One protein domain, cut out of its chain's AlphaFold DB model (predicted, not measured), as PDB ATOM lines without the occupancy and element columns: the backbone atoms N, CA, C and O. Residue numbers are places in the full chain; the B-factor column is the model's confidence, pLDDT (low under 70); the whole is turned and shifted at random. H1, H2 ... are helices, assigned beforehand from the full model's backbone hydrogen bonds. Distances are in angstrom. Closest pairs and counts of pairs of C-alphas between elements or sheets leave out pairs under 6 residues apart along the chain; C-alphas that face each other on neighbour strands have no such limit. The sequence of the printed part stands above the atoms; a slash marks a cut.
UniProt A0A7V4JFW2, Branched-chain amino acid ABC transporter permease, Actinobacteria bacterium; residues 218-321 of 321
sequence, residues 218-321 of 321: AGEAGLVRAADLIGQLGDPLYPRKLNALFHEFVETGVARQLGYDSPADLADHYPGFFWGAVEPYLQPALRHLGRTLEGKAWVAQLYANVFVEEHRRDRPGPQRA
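This is residues 218 to 321 of the 321 residues of the protein "Branched-chain amino acid ABC transporter permease" of Actinobacteria bacterium (UniProt A0A7V4JFW2). Three mostly crossed helices, H1, kinked H4 and H6, make the core; H5 caps one end, H2 and H3 the other. The printed part has 104 residues with six named helices, H1 to H6: all helix. It is compact, radius of gyration of the C-alphas 14.3 A, spanning 40 by 29 by 20 A.

H4, residues 263 to 281, touches H6, residues 293 to 310, at a steep tilt of 50 degrees; closest C-alphas Pro 271 and Val 306, 5.6 A. Its residues 278 to 281 alone touch H1, residues 220 to 233; 263 to 267 alone touch H2, residues 238 to 252. Every O i to N i+4 pair is within hydrogen-bond range in H1, H6, H3, residues 254 to 258, and H5, residues 283 to 289; H2 has 9 of 11, H4 10 of 15.

H4 begins at C-alpha 263 (44.133, -60.848, 52.761); H6, 25.8 A long, ends at C-alpha 310 (46.391, -46.194, 57.612).

The printed part has no cut; residue 321 has pLDDT under 70.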
ATOM      1  N   ALA A 218      38.255 -35.722  33.569       88.56
ATOM      2  CA  ALA A 218      37.106 -34.815  33.660       88.56
ATOM      3  C   ALA A 218      36.030 -35.097  32.605       88.56
ATOM      4  O   ALA A 218      34.864 -34.738  32.796       88.56
ATOM      5  N   GLY A 219      36.413 -35.712  31.489       89.81
ATOM      6  CA  GLY A 219      35.496 -36.204  30.483       89.81
ATOM      7  C   GLY A 219      34.682 -37.390  30.985       89.81
ATOM      8  O   GLY A 219      34.911 -37.954  32.052       89.81
ATOM      9  N   GLU A 220      33.685 -37.770  30.195       90.06
ATOM     10  CA  GLU A 220      32.735 -38.823  30.556       90.06
ATOM     11  C   GLU A 220      33.418 -40.154  30.885       90.06
ATOM     12  O   GLU A 220      33.099 -40.753  31.904       90.06
ATOM     13  N   ALA A 221      34.378 -40.588  30.065       92.19
ATOM     14  CA  ALA A 221      35.128 -41.823  30.278       92.19
ATOM     15  C   ALA A 221      35.991 -41.755  31.555       92.19
ATOM     16  O   ALA A 221      35.993 -42.693  32.349       92.19
ATOM     17  N   GLY A 222      36.635 -40.610  31.807       93.19
ATOM     18  CA  GLY A 222      37.366 -40.357  33.049       93.19
ATOM     19  C   GLY A 222      36.479 -40.420  34.288       93.19
ATOM     20  O   GLY A 222      36.856 -41.013  35.299       93.19
ATOM     21  N   LEU A 223      35.265 -39.875  34.195       93.69
ATOM     22  CA  LEU A 223      34.281 -39.964  35.269       93.69
ATOM     23  C   LEU A 223      33.776 -41.398  35.476       93.69
ATOM     24  O   LEU A 223      33.485 -41.748  36.615       93.69
ATOM     25  N   VAL A 224      33.661 -42.222  34.425       94.88
ATOM     26  CA  VAL A 224      33.293 -43.647  34.560       94.88
ATOM     27  C   VAL A 224      34.367 -44.394  35.348       94.88
ATOM     28  O   VAL A 224      34.025 -45.055  36.323       94.88
ATOM     29  N   ARG A 225      35.652 -44.202  35.013       95.38
ATOM     30  CA  ARG A 225      36.776 -44.727  35.812       95.38
ATOM     31  C   ARG A 225      36.692 -44.278  37.269       95.38
ATOM     32  O   ARG A 225      36.822 -45.087  38.178       95.38
ATOM     33  N   ALA A 226      36.471 -42.985  37.505       95.19
ATOM     34  CA  ALA A 226      36.365 -42.478  38.868       95.19
ATOM     35  C   ALA A 226      35.166 -43.087  39.617       95.19
ATOM     36  O   ALA A 226      35.269 -43.359  40.809       95.19
ATOM     37  N   ALA A 227      34.040 -43.312  38.937       94.12
ATOM     38  CA  ALA A 227      32.853 -43.922  39.526       94.12
ATOM     39  C   ALA A 227      33.069 -45.394  39.903       94.12
ATOM     40  O   ALA A 227      32.616 -45.794  40.973       94.12
ATOM     41  N   ASP A 228      33.772 -46.159  39.069       94.56
ATOM     42  CA  ASP A 228      34.189 -47.533  39.367       94.56
ATOM     43  C   ASP A 228      35.065 -47.578  40.637       94.56
ATOM     44  O   ASP A 228      34.672 -48.140  41.665       94.56
ATOM     45  N   LEU A 229      36.165 -46.815  40.640       94.06
ATOM     46  CA  LEU A 229      37.088 -46.731  41.776       94.06
ATOM     47  C   LEU A 229      36.400 -46.260  43.071       94.06
ATOM     48  O   LEU A 229      36.577 -46.859  44.130       94.06
ATOM     49  N   ILE A 230      35.588 -45.197  43.015       94.19
ATOM     50  CA  ILE A 230      34.859 -44.694  44.193       94.19
ATOM     51  C   ILE A 230      33.812 -45.710  44.658       94.19
ATOM     52  O   ILE A 230      33.640 -45.883  45.864       94.19
ATOM     53  N   GLY A 231      33.115 -46.376  43.738       89.94
ATOM     54  CA  GLY A 231      32.090 -47.365  44.063       89.94
ATOM     55  C   GLY A 231      32.663 -48.578  44.791       89.94
ATOM     56  O   GLY A 231      32.080 -49.033  45.777       89.94
ATOM     57  N   GLN A 232      33.825 -49.066  44.353       88.12
ATOM     58  CA  GLN A 232      34.508 -50.183  45.000       88.12
ATOM     59  C   GLN A 232      35.089 -49.779  46.361       88.12
ATOM     60  O   GLN A 232      34.849 -50.449  47.366       88.12
ATOM     61  N   LEU A 233      35.835 -48.673  46.401       91.12
ATOM     62  CA  LEU A 233      36.637 -48.283  47.564       91.12
ATOM     63  C   LEU A 233      35.855 -47.501  48.623       91.12
ATOM     64  O   LEU A 233      36.222 -47.494  49.799       91.12
ATOM     65  N   GLY A 234      34.772 -46.845  48.217       90.12
ATOM     66  CA  GLY A 234      33.843 -46.132  49.090       90.12
ATOM     67  C   GLY A 234      32.764 -47.024  49.700       90.12
ATOM     68  O   GLY A 234      31.966 -46.536  50.493       90.12
ATOM     69  N   ASP A 235      32.718 -48.316  49.361       88.56
ATOM     70  CA  ASP A 235      31.757 -49.251  49.944       88.56
ATOM     71  C   ASP A 235      32.003 -49.403  51.463       88.56
ATOM     72  O   ASP A 235      33.112 -49.769  51.875       88.56
ATOM     73  N   PRO A 236      30.993 -49.184  52.328       85.56
ATOM     74  CA  PRO A 236      31.110 -49.442  53.767       85.56
ATOM     75  C   PRO A 236      31.505 -50.888  54.109       85.56
ATOM     76  O   PRO A 236      32.078 -51.156  55.165       85.56
ATOM     77  N   LEU A 237      31.189 -51.837  53.225       86.06
ATOM     78  CA  LEU A 237      31.504 -53.258  53.348       86.06
ATOM     79  C   LEU A 237      32.777 -53.659  52.592       86.06
ATOM     80  O   LEU A 237      33.119 -54.845  52.612       86.06
ATOM     81  N   TYR A 238      33.513 -52.711  51.999       84.25
ATOM     82  CA  TYR A 238      34.823 -52.955  51.387       84.25
ATOM     83  C   TYR A 238      35.757 -53.836  52.246       84.25
ATOM     84  O   TYR A 238      36.291 -54.813  51.716       84.25
ATOM     85  N   PRO A 239      35.870 -53.635  53.580       84.25
ATOM     86  CA  PRO A 239      36.691 -54.498  54.434       84.25
ATOM     87  C   PRO A 239      36.361 -55.993  54.347       84.25
ATOM     88  O   PRO A 239      37.245 -56.847  54.394       84.25
ATOM     89  N   ARG A 240      35.072 -56.326  54.209       85.50
ATOM     90  CA  ARG A 240      34.593 -57.714  54.138       85.50
ATOM     91  C   ARG A 240      34.902 -58.351  52.787       85.50
ATOM     92  O   ARG A 240      34.973 -59.575  52.704       85.50
ATOM     93  N   LYS A 241      35.073 -57.531  51.748       89.62
ATOM     94  CA  LYS A 241      35.366 -57.970  50.381       89.62
ATOM     95  C   LYS A 241      36.843 -58.308  50.175       89.62
ATOM     96  O   LYS A 241      37.138 -59.082  49.274       89.62
ATOM     97  N   LEU A 242      37.744 -57.827  51.039       90.38
ATOM     98  CA  LEU A 242      39.189 -58.071  50.920       90.38
ATOM     99  C   LEU A 242      39.561 -59.560  50.848       90.38
ATOM    100  O   LEU A 242      40.453 -59.924  50.093       90.38
ATOM    101  N   ASN A 243      38.853 -60.431  51.575       91.88
ATOM    102  CA  ASN A 243      39.092 -61.877  51.502       91.88
ATOM    103  C   ASN A 243      38.770 -62.448  50.116       91.88
ATOM    104  O   ASN A 243      39.540 -63.241  49.584       91.88
ATOM    105  N   ALA A 244      37.640 -62.045  49.530       91.94
ATOM    106  CA  ALA A 244      37.262 -62.479  48.189       91.94
ATOM    107  C   ALA A 244      38.251 -61.932  47.150       91.94
ATOM    108  O   ALA A 244      38.794 -62.705  46.368       91.94
ATOM    109  N   LEU A 245      38.578 -60.638  47.240       92.94
ATOM    110  CA  LEU A 245      39.547 -59.982  46.362       92.94
ATOM    111  C   LEU A 245      40.931 -60.652  46.419       92.94
ATOM    112  O   LEU A 245      41.573 -60.842  45.391       92.94
ATOM    113  N   PHE A 246      41.384 -61.070  47.604       94.88
ATOM    114  CA  PHE A 246      42.638 -61.810  47.737       94.88
ATOM    115  C   PHE A 246      42.610 -63.137  46.976       94.88
ATOM    116  O   PHE A 246      43.571 -63.475  46.290       94.88
ATOM    117  N   HIS A 247      41.507 -63.884  47.052       94.00
ATOM    118  CA  HIS A 247      41.373 -65.128  46.296       94.00
ATOM    119  C   HIS A 247      41.370 -64.890  44.782       94.00
ATOM    120  O   HIS A 247      42.007 -65.654  44.059       94.00
ATOM    121  N   GLU A 248      40.750 -63.806  44.314       94.06
ATOM    122  CA  GLU A 248      40.822 -63.386  42.908       94.06
ATOM    123  C   GLU A 248      42.266 -63.046  42.502       94.06
ATOM    124  O   GLU A 248      42.735 -63.441  41.431       94.06
ATOM    125  N   PHE A 249      43.026 -62.381  43.378       94.69
ATOM    126  CA  PHE A 249      44.440 -62.071  43.148       94.69
ATOM    127  C   PHE A 249      45.310 -63.333  43.125       94.69
ATOM    128  O   PHE A 249      46.266 -63.411  42.352       94.69
ATOM    129  N   VAL A 250      44.999 -64.335  43.949       94.50
ATOM    130  CA  VAL A 250      45.684 -65.635  43.918       94.50
ATOM    131  C   VAL A 250      45.382 -66.367  42.612       94.50
ATOM    132  O   VAL A 250      46.309 -66.868  41.974       94.50
ATOM    133  N   GLU A 251      44.115 -66.399  42.191       92.94
ATOM    134  CA  GLU A 251      43.674 -67.075  40.963       92.94
ATOM    135  C   GLU A 251      44.297 -66.457  39.703       92.94
ATOM    136  O   GLU A 251      44.771 -67.174  38.823       92.94
ATOM    137  N   THR A 252      44.364 -65.129  39.645       92.00
ATOM    138  CA  THR A 252      44.969 -64.382  38.528       92.00
ATOM    139  C   THR A 252      46.499 -64.332  38.590       92.00
ATOM    140  O   THR A 252      47.151 -63.916  37.632       92.00
ATOM    141  N   GLY A 253      47.098 -64.755  39.708       92.31
ATOM    142  CA  GLY A 253      48.538 -64.686  39.956       92.31
ATOM    143  C   GLY A 253      49.046 -63.306  40.392       92.31
ATOM    144  O   GLY A 253      50.238 -63.171  40.676       92.31
ATOM    145  N   VAL A 254      48.168 -62.304  40.505       93.06
ATOM    146  CA  VAL A 254      48.491 -60.946  40.970       93.06
ATOM    147  C   VAL A 254      49.034 -60.955  42.400       93.06
ATOM    148  O   VAL A 254      50.007 -60.260  42.679       93.06
ATOM    149  N   ALA A 255      48.498 -61.798  43.291       94.00
ATOM    150  CA  ALA A 255      48.994 -61.914  44.667       94.00
ATOM    151  C   ALA A 255      50.492 -62.259  44.691       94.00
ATOM    152  O   ALA A 255      51.270 -61.629  45.399       94.00
ATOM    153  N   ARG A 256      50.926 -63.189  43.828       94.44
ATOM    154  CA  ARG A 256      52.340 -63.566  43.701       94.44
ATOM    155  C   ARG A 256      53.190 -62.431  43.127       94.44
ATOM    156  O   ARG A 256      54.328 -62.269  43.547       94.44
ATOM    157  N   GLN A 257      52.661 -61.672  42.167       92.88
ATOM    158  CA  GLN A 257      53.366 -60.532  41.569       92.88
ATOM    159  C   GLN A 257      53.576 -59.393  42.572       92.88
ATOM    160  O   GLN A 257      54.620 -58.747  42.546       92.88
ATOM    161  N   LEU A 258      52.602 -59.171  43.459       92.06
ATOM    162  CA  LEU A 258      52.657 -58.148  44.504       92.06
ATOM    163  C   LEU A 258      53.346 -58.627  45.792       92.06
ATOM    164  O   LEU A 258      53.627 -57.810  46.662       92.06
ATOM    165  N   GLY A 259      53.635 -59.928  45.911       94.69
ATOM    166  CA  GLY A 259      54.220 -60.521  47.114       94.69
ATOM    167  C   GLY A 259      53.253 -60.562  48.299       94.69
ATOM    168  O   GLY A 259      53.677 -60.361  49.430       94.69
ATOM    169  N   TYR A 260      51.959 -60.762  48.040       95.69
ATOM    170  CA  TYR A 260      50.926 -60.869  49.072       95.69
ATOM    171  C   TYR A 260      50.683 -62.330  49.445       95.69
ATOM    172  O   TYR A 260      50.385 -63.156  48.576       95.69
ATOM    173  N   ASP A 261      50.738 -62.619  50.741       94.69
ATOM    174  CA  ASP A 261      50.586 -63.963  51.302       94.69
ATOM    175  C   ASP A 261      49.209 -64.166  51.950       94.69
ATOM    176  O   ASP A 261      48.743 -65.297  52.115       94.69
ATOM    177  N   SER A 262      48.527 -63.075  52.296       94.69
ATOM    178  CA  SER A 262      47.250 -63.087  52.998       94.69
ATOM    179  C   SER A 262      46.342 -61.910  52.611       94.69
ATOM    180  O   SER A 262      46.806 -60.874  52.128       94.69
ATOM    181  N   PRO A 263      45.032 -61.991  52.907       93.25
ATOM    182  CA  PRO A 263      44.133 -60.848  52.761       93.25
ATOM    183  C   PRO A 263      44.509 -59.636  53.634       93.25
ATOM    184  O   PRO A 263      44.065 -58.525  53.349       93.25
ATOM    185  N   ALA A 264      45.310 -59.824  54.693       92.31
ATOM    186  CA  ALA A 264      45.811 -58.724  55.515       92.31
ATOM    187  C   ALA A 264      46.826 -57.858  54.752       92.31
ATOM    188  O   ALA A 264      46.842 -56.644  54.939       92.31
ATOM    189  N   ASP A 265      47.580 -58.436  53.812       93.62
ATOM    190  CA  ASP A 265      48.531 -57.679  52.992       93.62
ATOM    191  C   ASP A 265      47.813 -56.673  52.086       93.62
ATOM    192  O   ASP A 265      48.291 -55.553  51.905       93.62
ATOM    193  N   LEU A 266      46.622 -57.022  51.580       91.94
ATOM    194  CA  LEU A 266      45.771 -56.076  50.849       91.94
ATOM    195  C   LEU A 266      45.339 -54.903  51.731       91.94
ATOM    196  O   LEU A 266      45.358 -53.762  51.278       91.94
ATOM    197  N   ALA A 267      44.947 -55.179  52.977       91.56
ATOM    198  CA  ALA A 267      44.559 -54.151  53.941       91.56
ATOM    199  C   ALA A 267      45.733 -53.212  54.268       91.56
ATOM    200  O   ALA A 267      45.566 -51.992  54.299       91.56
ATOM    201  N   ASP A 268      46.925 -53.771  54.469       91.62
ATOM    202  CA  ASP A 268      48.109 -53.012  54.868       91.62
ATOM    203  C   ASP A 268      48.674 -52.143  53.739       91.62
ATOM    204  O   ASP A 268      49.123 -51.023  53.994       91.62
ATOM    205  N   HIS A 269      48.602 -52.603  52.488       92.31
ATOM    206  CA  HIS A 269      49.065 -51.830  51.330       92.31
ATOM    207  C   HIS A 269      47.994 -50.896  50.747       92.31
ATOM    208  O   HIS A 269      48.315 -50.035  49.921       92.31
ATOM    209  N   TYR A 270      46.738 -51.014  51.193       91.38
ATOM    210  CA  TYR A 270      45.615 -50.227  50.684       91.38
ATOM    211  C   TYR A 270      45.841 -48.702  50.710       91.38
ATOM    212  O   TYR A 270      45.572 -48.069  49.688       91.38
ATOM    213  N   PRO A 271      46.364 -48.076  51.788       93.94
ATOM    214  CA  PRO A 271      46.590 -46.629  51.793       93.94
ATOM    215  C   PRO A 271      47.589 -46.182  50.719       93.94
ATOM    216  O   PRO A 271      47.338 -45.213  50.006       93.94
ATOM    217  N   GLY A 272      48.697 -46.912  50.563       94.06
ATOM    218  CA  GLY A 272      49.706 -46.612  49.545       94.06
ATOM    219  C   GLY A 272      49.150 -46.762  48.131       94.06
ATOM    220  O   GLY A 272      49.366 -45.892  47.287       94.06
ATOM    221  N   PHE A 273      48.370 -47.819  47.898       92.44
ATOM    222  CA  PHE A 273      47.637 -48.020  46.651       92.44
ATOM    223  C   PHE A 273      46.670 -46.864  46.360       92.44
ATOM    224  O   PHE A 273      46.682 -46.312  45.259       92.44
ATOM    225  N   PHE A 274      45.876 -46.453  47.352       94.88
ATOM    226  CA  PHE A 274      44.907 -45.374  47.197       94.88
ATOM    227  C   PHE A 274      45.588 -44.053  46.819       94.88
ATOM    228  O   PHE A 274      45.251 -43.455  45.800       94.88
ATOM    229  N   TRP A 275      46.574 -43.611  47.600       95.38
ATOM    230  CA  TRP A 275      47.236 -42.327  47.357       95.38
ATOM    231  C   TRP A 275      48.108 -42.336  46.097       95.38
ATOM    232  O   TRP A 275      48.186 -41.326  45.404       95.38
ATOM    233  N   GLY A 276      48.762 -43.461  45.793       92.19
ATOM    234  CA  GLY A 276      49.700 -43.556  44.676       92.19
ATOM    235  C   GLY A 276      49.051 -43.832  43.321       92.19
ATOM    236  O   GLY A 276      49.551 -43.348  42.307       92.19
ATOM    237  N   ALA A 277      47.963 -44.608  43.285       90.12
ATOM    238  CA  ALA A 277      47.399 -45.130  42.038       90.12
ATOM    239  C   ALA A 277      45.921 -44.783  41.804       90.12
ATOM    240  O   ALA A 277      45.451 -44.920  40.678       90.12
ATOM    241  N   VAL A 278      45.184 -44.338  42.829       92.62
ATOM    242  CA  VAL A 278      43.740 -44.065  42.723       92.62
ATOM    243  C   VAL A 278      43.450 -42.569  42.781       92.62
ATOM    244  O   VAL A 278      42.843 -42.028  41.858       92.62
ATOM    245  N   GLU A 279      43.887 -41.894  43.848       94.50
ATOM    246  CA  GLU A 279      43.587 -40.483  44.133       94.50
ATOM    247  C   GLU A 279      43.813 -39.529  42.945       94.50
ATOM    248  O   GLU A 279      42.905 -38.721  42.690       94.50
ATOM    249  N   PRO A 280      44.899 -39.664  42.147       92.75
ATOM    250  CA  PRO A 280      45.156 -38.768  41.018       92.75
ATOM    251  C   PRO A 280      44.017 -38.718  39.990       92.75
ATOM    252  O   PRO A 280      43.826 -37.705  39.314       92.75
ATOM    253  N   TYR A 281      43.226 -39.788  39.890       93.12
ATOM    254  CA  TYR A 281      42.140 -39.914  38.920       93.12
ATOM    255  C   TYR A 281      40.770 -39.477  39.463       93.12
ATOM    256  O   TYR A 281      39.800 -39.439  38.705       93.12
ATOM    257  N   LEU A 282      40.658 -39.131  40.752       94.31
ATOM    258  CA  LEU A 282      39.362 -38.873  41.397       94.31
ATOM    259  C   LEU A 282      38.988 -37.390  41.497       94.31
ATOM    260  O   LEU A 282      37.804 -37.067  41.618       94.31
ATOM    261  N   GLN A 283      39.958 -36.474  41.450       92.50
ATOM    262  CA  GLN A 283      39.760 -35.060  41.808       92.50
ATOM    263  C   GLN A 283      38.547 -34.374  41.137       92.50
ATOM    264  O   GLN A 283      37.738 -33.753  41.843       92.50
ATOM    265  N   PRO A 284      38.329 -34.488  39.810       92.75
ATOM    266  CA  PRO A 284      37.139 -33.917  39.180       92.75
ATOM    267  C   PRO A 284      35.829 -34.536  39.691       92.75
ATOM    268  O   PRO A 284      34.878 -33.803  39.978       92.75
ATOM    269  N   ALA A 285      35.781 -35.858  39.873       93.38
ATOM    270  CA  ALA A 285      34.605 -36.565  40.378       93.38
ATOM    271  C   ALA A 285      34.275 -36.175  41.829       93.38
ATOM    272  O   ALA A 285      33.117 -35.879  42.138       93.38
ATOM    273  N   LEU A 286      35.283 -36.063  42.702       94.88
ATOM    274  CA  LEU A 286      35.106 -35.615  44.090       94.88
ATOM    275  C   LEU A 286      34.504 -34.203  44.158       94.88
ATOM    276  O   LEU A 286      33.601 -33.942  44.960       94.88
ATOM    277  N   ARG A 287      34.923 -33.299  43.260       94.44
ATOM    278  CA  ARG A 287      34.336 -31.951  43.145       94.44
ATOM    279  C   ARG A 287      32.854 -31.993  42.765       94.44
ATOM    280  O   ARG A 287      32.080 -31.157  43.236       94.44
ATOM    281  N   HIS A 288      32.449 -32.933  41.912       89.81
ATOM    282  CA  HIS A 288      31.042 -33.128  41.562       89.81
ATOM    283  C   HIS A 288      30.235 -33.704  42.731       89.81
ATOM    284  O   HIS A 288      29.167 -33.170  43.042       89.81
ATOM    285  N   LEU A 289      30.763 -34.717  43.425       90.75
ATOM    286  CA  LEU A 289      30.122 -35.322  44.599       90.75
ATOM    287  C   LEU A 289      29.926 -34.315  45.741       90.75
ATOM    288  O   LEU A 289      28.885 -34.321  46.396       90.75
ATOM    289  N   GLY A 290      30.854 -33.369  45.907       90.69
ATOM    290  CA  GLY A 290      30.758 -32.291  46.896       90.69
ATOM    291  C   GLY A 290      29.555 -31.346  46.737       90.69
ATOM    292  O   GLY A 290      29.342 -30.487  47.593       90.69
ATOM    293  N   ARG A 291      28.754 -31.478  45.670       89.25
ATOM    294  CA  ARG A 291      27.567 -30.642  45.419       89.25
ATOM    295  C   ARG A 291      26.281 -31.155  46.069       89.25
ATOM    296  O   ARG A 291      25.331 -30.387  46.165       89.25
ATOM    297  N   THR A 292      26.238 -32.412  46.510       83.62
ATOM    298  CA  THR A 292      25.044 -33.042  47.111       83.62
ATOM    299  C   THR A 292      25.357 -33.587  48.504       83.62
ATOM    300  O   THR A 292      26.527 -33.759  48.849       83.62
ATOM    301  N   LEU A 293      24.337 -33.823  49.336       83.94
ATOM    302  CA  LEU A 293      24.544 -34.411  50.667       83.94
ATOM    303  C   LEU A 293      24.977 -35.874  50.550       83.94
ATOM    304  O   LEU A 293      25.927 -36.296  51.204       83.94
ATOM    305  N   GLU A 294      24.335 -36.614  49.652       82.75
ATOM    306  CA  GLU A 294      24.625 -38.012  49.355       82.75
ATOM    307  C   GLU A 294      26.043 -38.165  48.795       82.75
ATOM    308  O   GLU A 294      26.805 -39.016  49.248       82.75
ATOM    309  N   GLY A 295      26.445 -37.300  47.858       84.81
ATOM    310  CA  GLY A 295      27.798 -37.318  47.310       84.81
ATOM    311  C   GLY A 295      28.864 -36.998  48.358       84.81
ATOM    312  O   GLY A 295      29.890 -37.671  48.410       84.81
ATOM    313  N   LYS A 296      28.614 -36.037  49.257       90.62
ATOM    314  CA  LYS A 296      29.516 -35.771  50.391       90.62
ATOM    315  C   LYS A 296      29.654 -36.977  51.322       90.62
ATOM    316  O   LYS A 296      30.754 -37.212  51.815       90.62
ATOM    317  N   ALA A 297      28.583 -37.742  51.541       90.75
ATOM    318  CA  ALA A 297      28.641 -38.967  52.338       90.75
ATOM    319  C   ALA A 297      29.537 -40.032  51.683       90.75
ATOM    320  O   ALA A 297      30.367 -40.624  52.370       90.75
ATOM    321  N   TRP A 298      29.452 -40.208  50.359       90.44
ATOM    322  CA  TRP A 298      30.361 -41.090  49.611       90.44
ATOM    323  C   TRP A 298      31.827 -40.675  49.742       90.44
ATOM    324  O   TRP A 298      32.681 -41.513  50.021       90.44
ATOM    325  N   VAL A 299      32.122 -39.379  49.596       94.56
ATOM    326  CA  VAL A 299      33.487 -38.855  49.766       94.56
ATOM    327  C   VAL A 299      33.995 -39.105  51.187       94.56
ATOM    328  O   VAL A 299      35.125 -39.553  51.369       94.56
ATOM    329  N   ALA A 300      33.159 -38.856  52.199       94.00
ATOM    330  CA  ALA A 300      33.517 -39.111  53.590       94.00
ATOM    331  C   ALA A 300      33.805 -40.598  53.840       94.00
ATOM    332  O   ALA A 300      34.806 -40.916  54.477       94.00
ATOM    333  N   GLN A 301      32.974 -41.499  53.310       92.62
ATOM    334  CA  GLN A 301      33.157 -42.941  53.473       92.62
ATOM    335  C   GLN A 301      34.431 -43.445  52.784       92.62
ATOM    336  O   GLN A 301      35.174 -44.227  53.378       92.62
ATOM    337  N   LEU A 302      34.715 -42.962  51.572       94.56
ATOM    338  CA  LEU A 302      35.934 -43.292  50.833       94.56
ATOM    339  C   LEU A 302      37.190 -42.970  51.654       94.56
ATOM    340  O   LEU A 302      38.025 -43.845  51.886       94.56
ATOM    341  N   TYR A 303      37.299 -41.736  52.151       94.94
ATOM    342  CA  TYR A 303      38.443 -41.334  52.971       94.94
ATOM    343  C   TYR A 303      38.446 -41.993  54.352       94.94
ATOM    344  O   TYR A 303      39.520 -42.283  54.876       94.94
ATOM    345  N   ALA A 304      37.281 -42.285  54.938       93.44
ATOM    346  CA  ALA A 304      37.200 -43.027  56.194       93.44
ATOM    347  C   ALA A 304      37.786 -44.438  56.047       93.44
ATOM    348  O   ALA A 304      38.557 -44.863  56.907       93.44
ATOM    349  N   ASN A 305      37.492 -45.133  54.943       91.75
ATOM    350  CA  ASN A 305      38.063 -46.450  54.664       91.75
ATOM    351  C   ASN A 305      39.599 -46.390  54.600       91.75
ATOM    352  O   ASN A 305      40.253 -47.245  55.191       91.75
ATOM    353  N   VAL A 306      40.172 -45.374  53.945       93.12
ATOM    354  CA  VAL A 306      41.632 -45.161  53.872       93.12
ATOM    355  C   VAL A 306      42.219 -44.855  55.245       93.12
ATOM    356  O   VAL A 306      43.176 -45.502  55.666       93.12
ATOM    357  N   PHE A 307      41.604 -43.924  55.974       93.50
ATOM    358  CA  PHE A 307      42.063 -43.497  57.293       93.50
ATOM    359  C   PHE A 307      42.104 -44.656  58.293       93.50
ATOM    360  O   PHE A 307      43.073 -44.796  59.043       93.50
ATOM    361  N   VAL A 308      41.063 -45.494  58.307       90.62
ATOM    362  CA  VAL A 308      40.985 -46.676  59.177       90.62
ATOM    363  C   VAL A 308      42.136 -47.643  58.889       90.62
ATOM    364  O   VAL A 308      42.759 -48.122  59.840       90.62
ATOM    365  N   GLU A 309      42.460 -47.881  57.612       90.25
ATOM    366  CA  GLU A 309      43.568 -48.771  57.237       90.25
ATOM    367  C   GLU A 309      44.927 -48.196  57.615       90.25
ATOM    368  O   GLU A 309      45.735 -48.905  58.217       90.25
ATOM    369  N   GLU A 310      45.146 -46.914  57.329       91.75
ATOM    370  CA  GLU A 310      46.391 -46.194  57.612       91.75
ATOM    371  C   GLU A 310      46.703 -46.147  59.115       91.75
ATOM    372  O   GLU A 310      47.846 -46.326  59.532       91.75
ATOM    373  N   HIS A 311      45.671 -45.983  59.946       91.94
ATOM    374  CA  HIS A 311      45.812 -45.899  61.401       91.94
ATOM    375  C   HIS A 311      45.609 -47.244  62.108       91.94
ATOM    376  O   HIS A 311      45.540 -47.268  63.341       91.94
ATOM    377  N   ARG A 312      45.484 -48.347  61.352       86.75
ATOM    378  CA  ARG A 312      45.270 -49.715  61.863       86.75
ATOM    379  C   ARG A 312      44.172 -49.783  62.927       86.75
ATOM    380  O   ARG A 312      44.335 -50.401  63.981       86.75
ATOM    381  N   ARG A 313      43.060 -49.086  62.683       88.06
ATOM    382  CA  ARG A 313      41.908 -49.101  63.589       88.06
ATOM    383  C   ARG A 313      41.170 -50.429  63.456       88.06
ATOM    384  O   ARG A 313      41.072 -50.980  62.364       88.06
ATOM    385  N   ASP A 314      40.648 -50.917  64.577       82.31
ATOM    386  CA  ASP A 314      39.884 -52.161  64.607       82.31
ATOM    387  C   ASP A 314      38.650 -52.063  63.699       82.31
ATOM    388  O   ASP A 314      37.912 -51.070  63.737       82.31
ATOM    389  N   ARG A 315      38.452 -53.079  62.854       82.00
ATOM    390  CA  ARG A 315      37.326 -53.163  61.921       82.00
ATOM    391  C   ARG A 315      37.048 -54.615  61.523       82.00
ATOM    392  O   ARG A 315      37.978 -55.417  61.463       82.00
ATOM    393  N   PRO A 316      35.805 -54.952  61.136       81.31
ATOM    394  CA  PRO A 316      35.507 -56.246  60.530       81.31
ATOM    395  C   PRO A 316      36.323 -56.454  59.248       81.31
ATOM    396  O   PRO A 316      36.350 -55.568  58.400       81.31
ATOM    397  N   GLY A 317      36.942 -57.617  59.069       84.56
ATOM    398  CA  GLY A 317      37.772 -57.901  57.898       84.56
ATOM    399  C   GLY A 317      38.881 -58.902  58.218       84.56
ATOM    400  O   GLY A 317      38.776 -59.621  59.214       84.56
ATOM    401  N   PRO A 318      39.925 -58.974  57.378       84.12
ATOM    402  CA  PRO A 318      41.113 -59.769  57.661       84.12
ATOM    403  C   PRO A 318      41.765 -59.355  58.983       84.12
ATOM    404  O   PRO A 318      41.993 -58.169  59.230       84.12
ATOM    405  N   GLN A 319      42.090 -60.344  59.812       84.56
ATOM    406  CA  GLN A 319      42.882 -60.149  61.021       84.56
ATOM    407  C   GLN A 319      44.337 -59.850  60.631       84.56
ATOM    408  O   GLN A 319      44.898 -60.550  59.793       84.56
ATOM    409  N   ARG A 320      44.944 -58.824  61.239       74.56
ATOM    410  CA  ARG A 320      46.302 -58.349  60.897       74.56
ATOM    411  C   ARG A 320      47.396 -58.790  61.877       74.56
ATOM    412  O   ARG A 320      48.563 -58.482  61.656       74.56
ATOM    413  N   ALA A 321      47.010 -59.449  62.971       64.38
ATOM    414  CA  ALA A 321      47.883 -59.906  64.052       64.38
ATOM    415  C   ALA A 321      47.479 -61.298  64.532       64.38
ATOM    416  O   ALA A 321      46.257 -61.479  64.758       64.38
TER     417      ALA A 321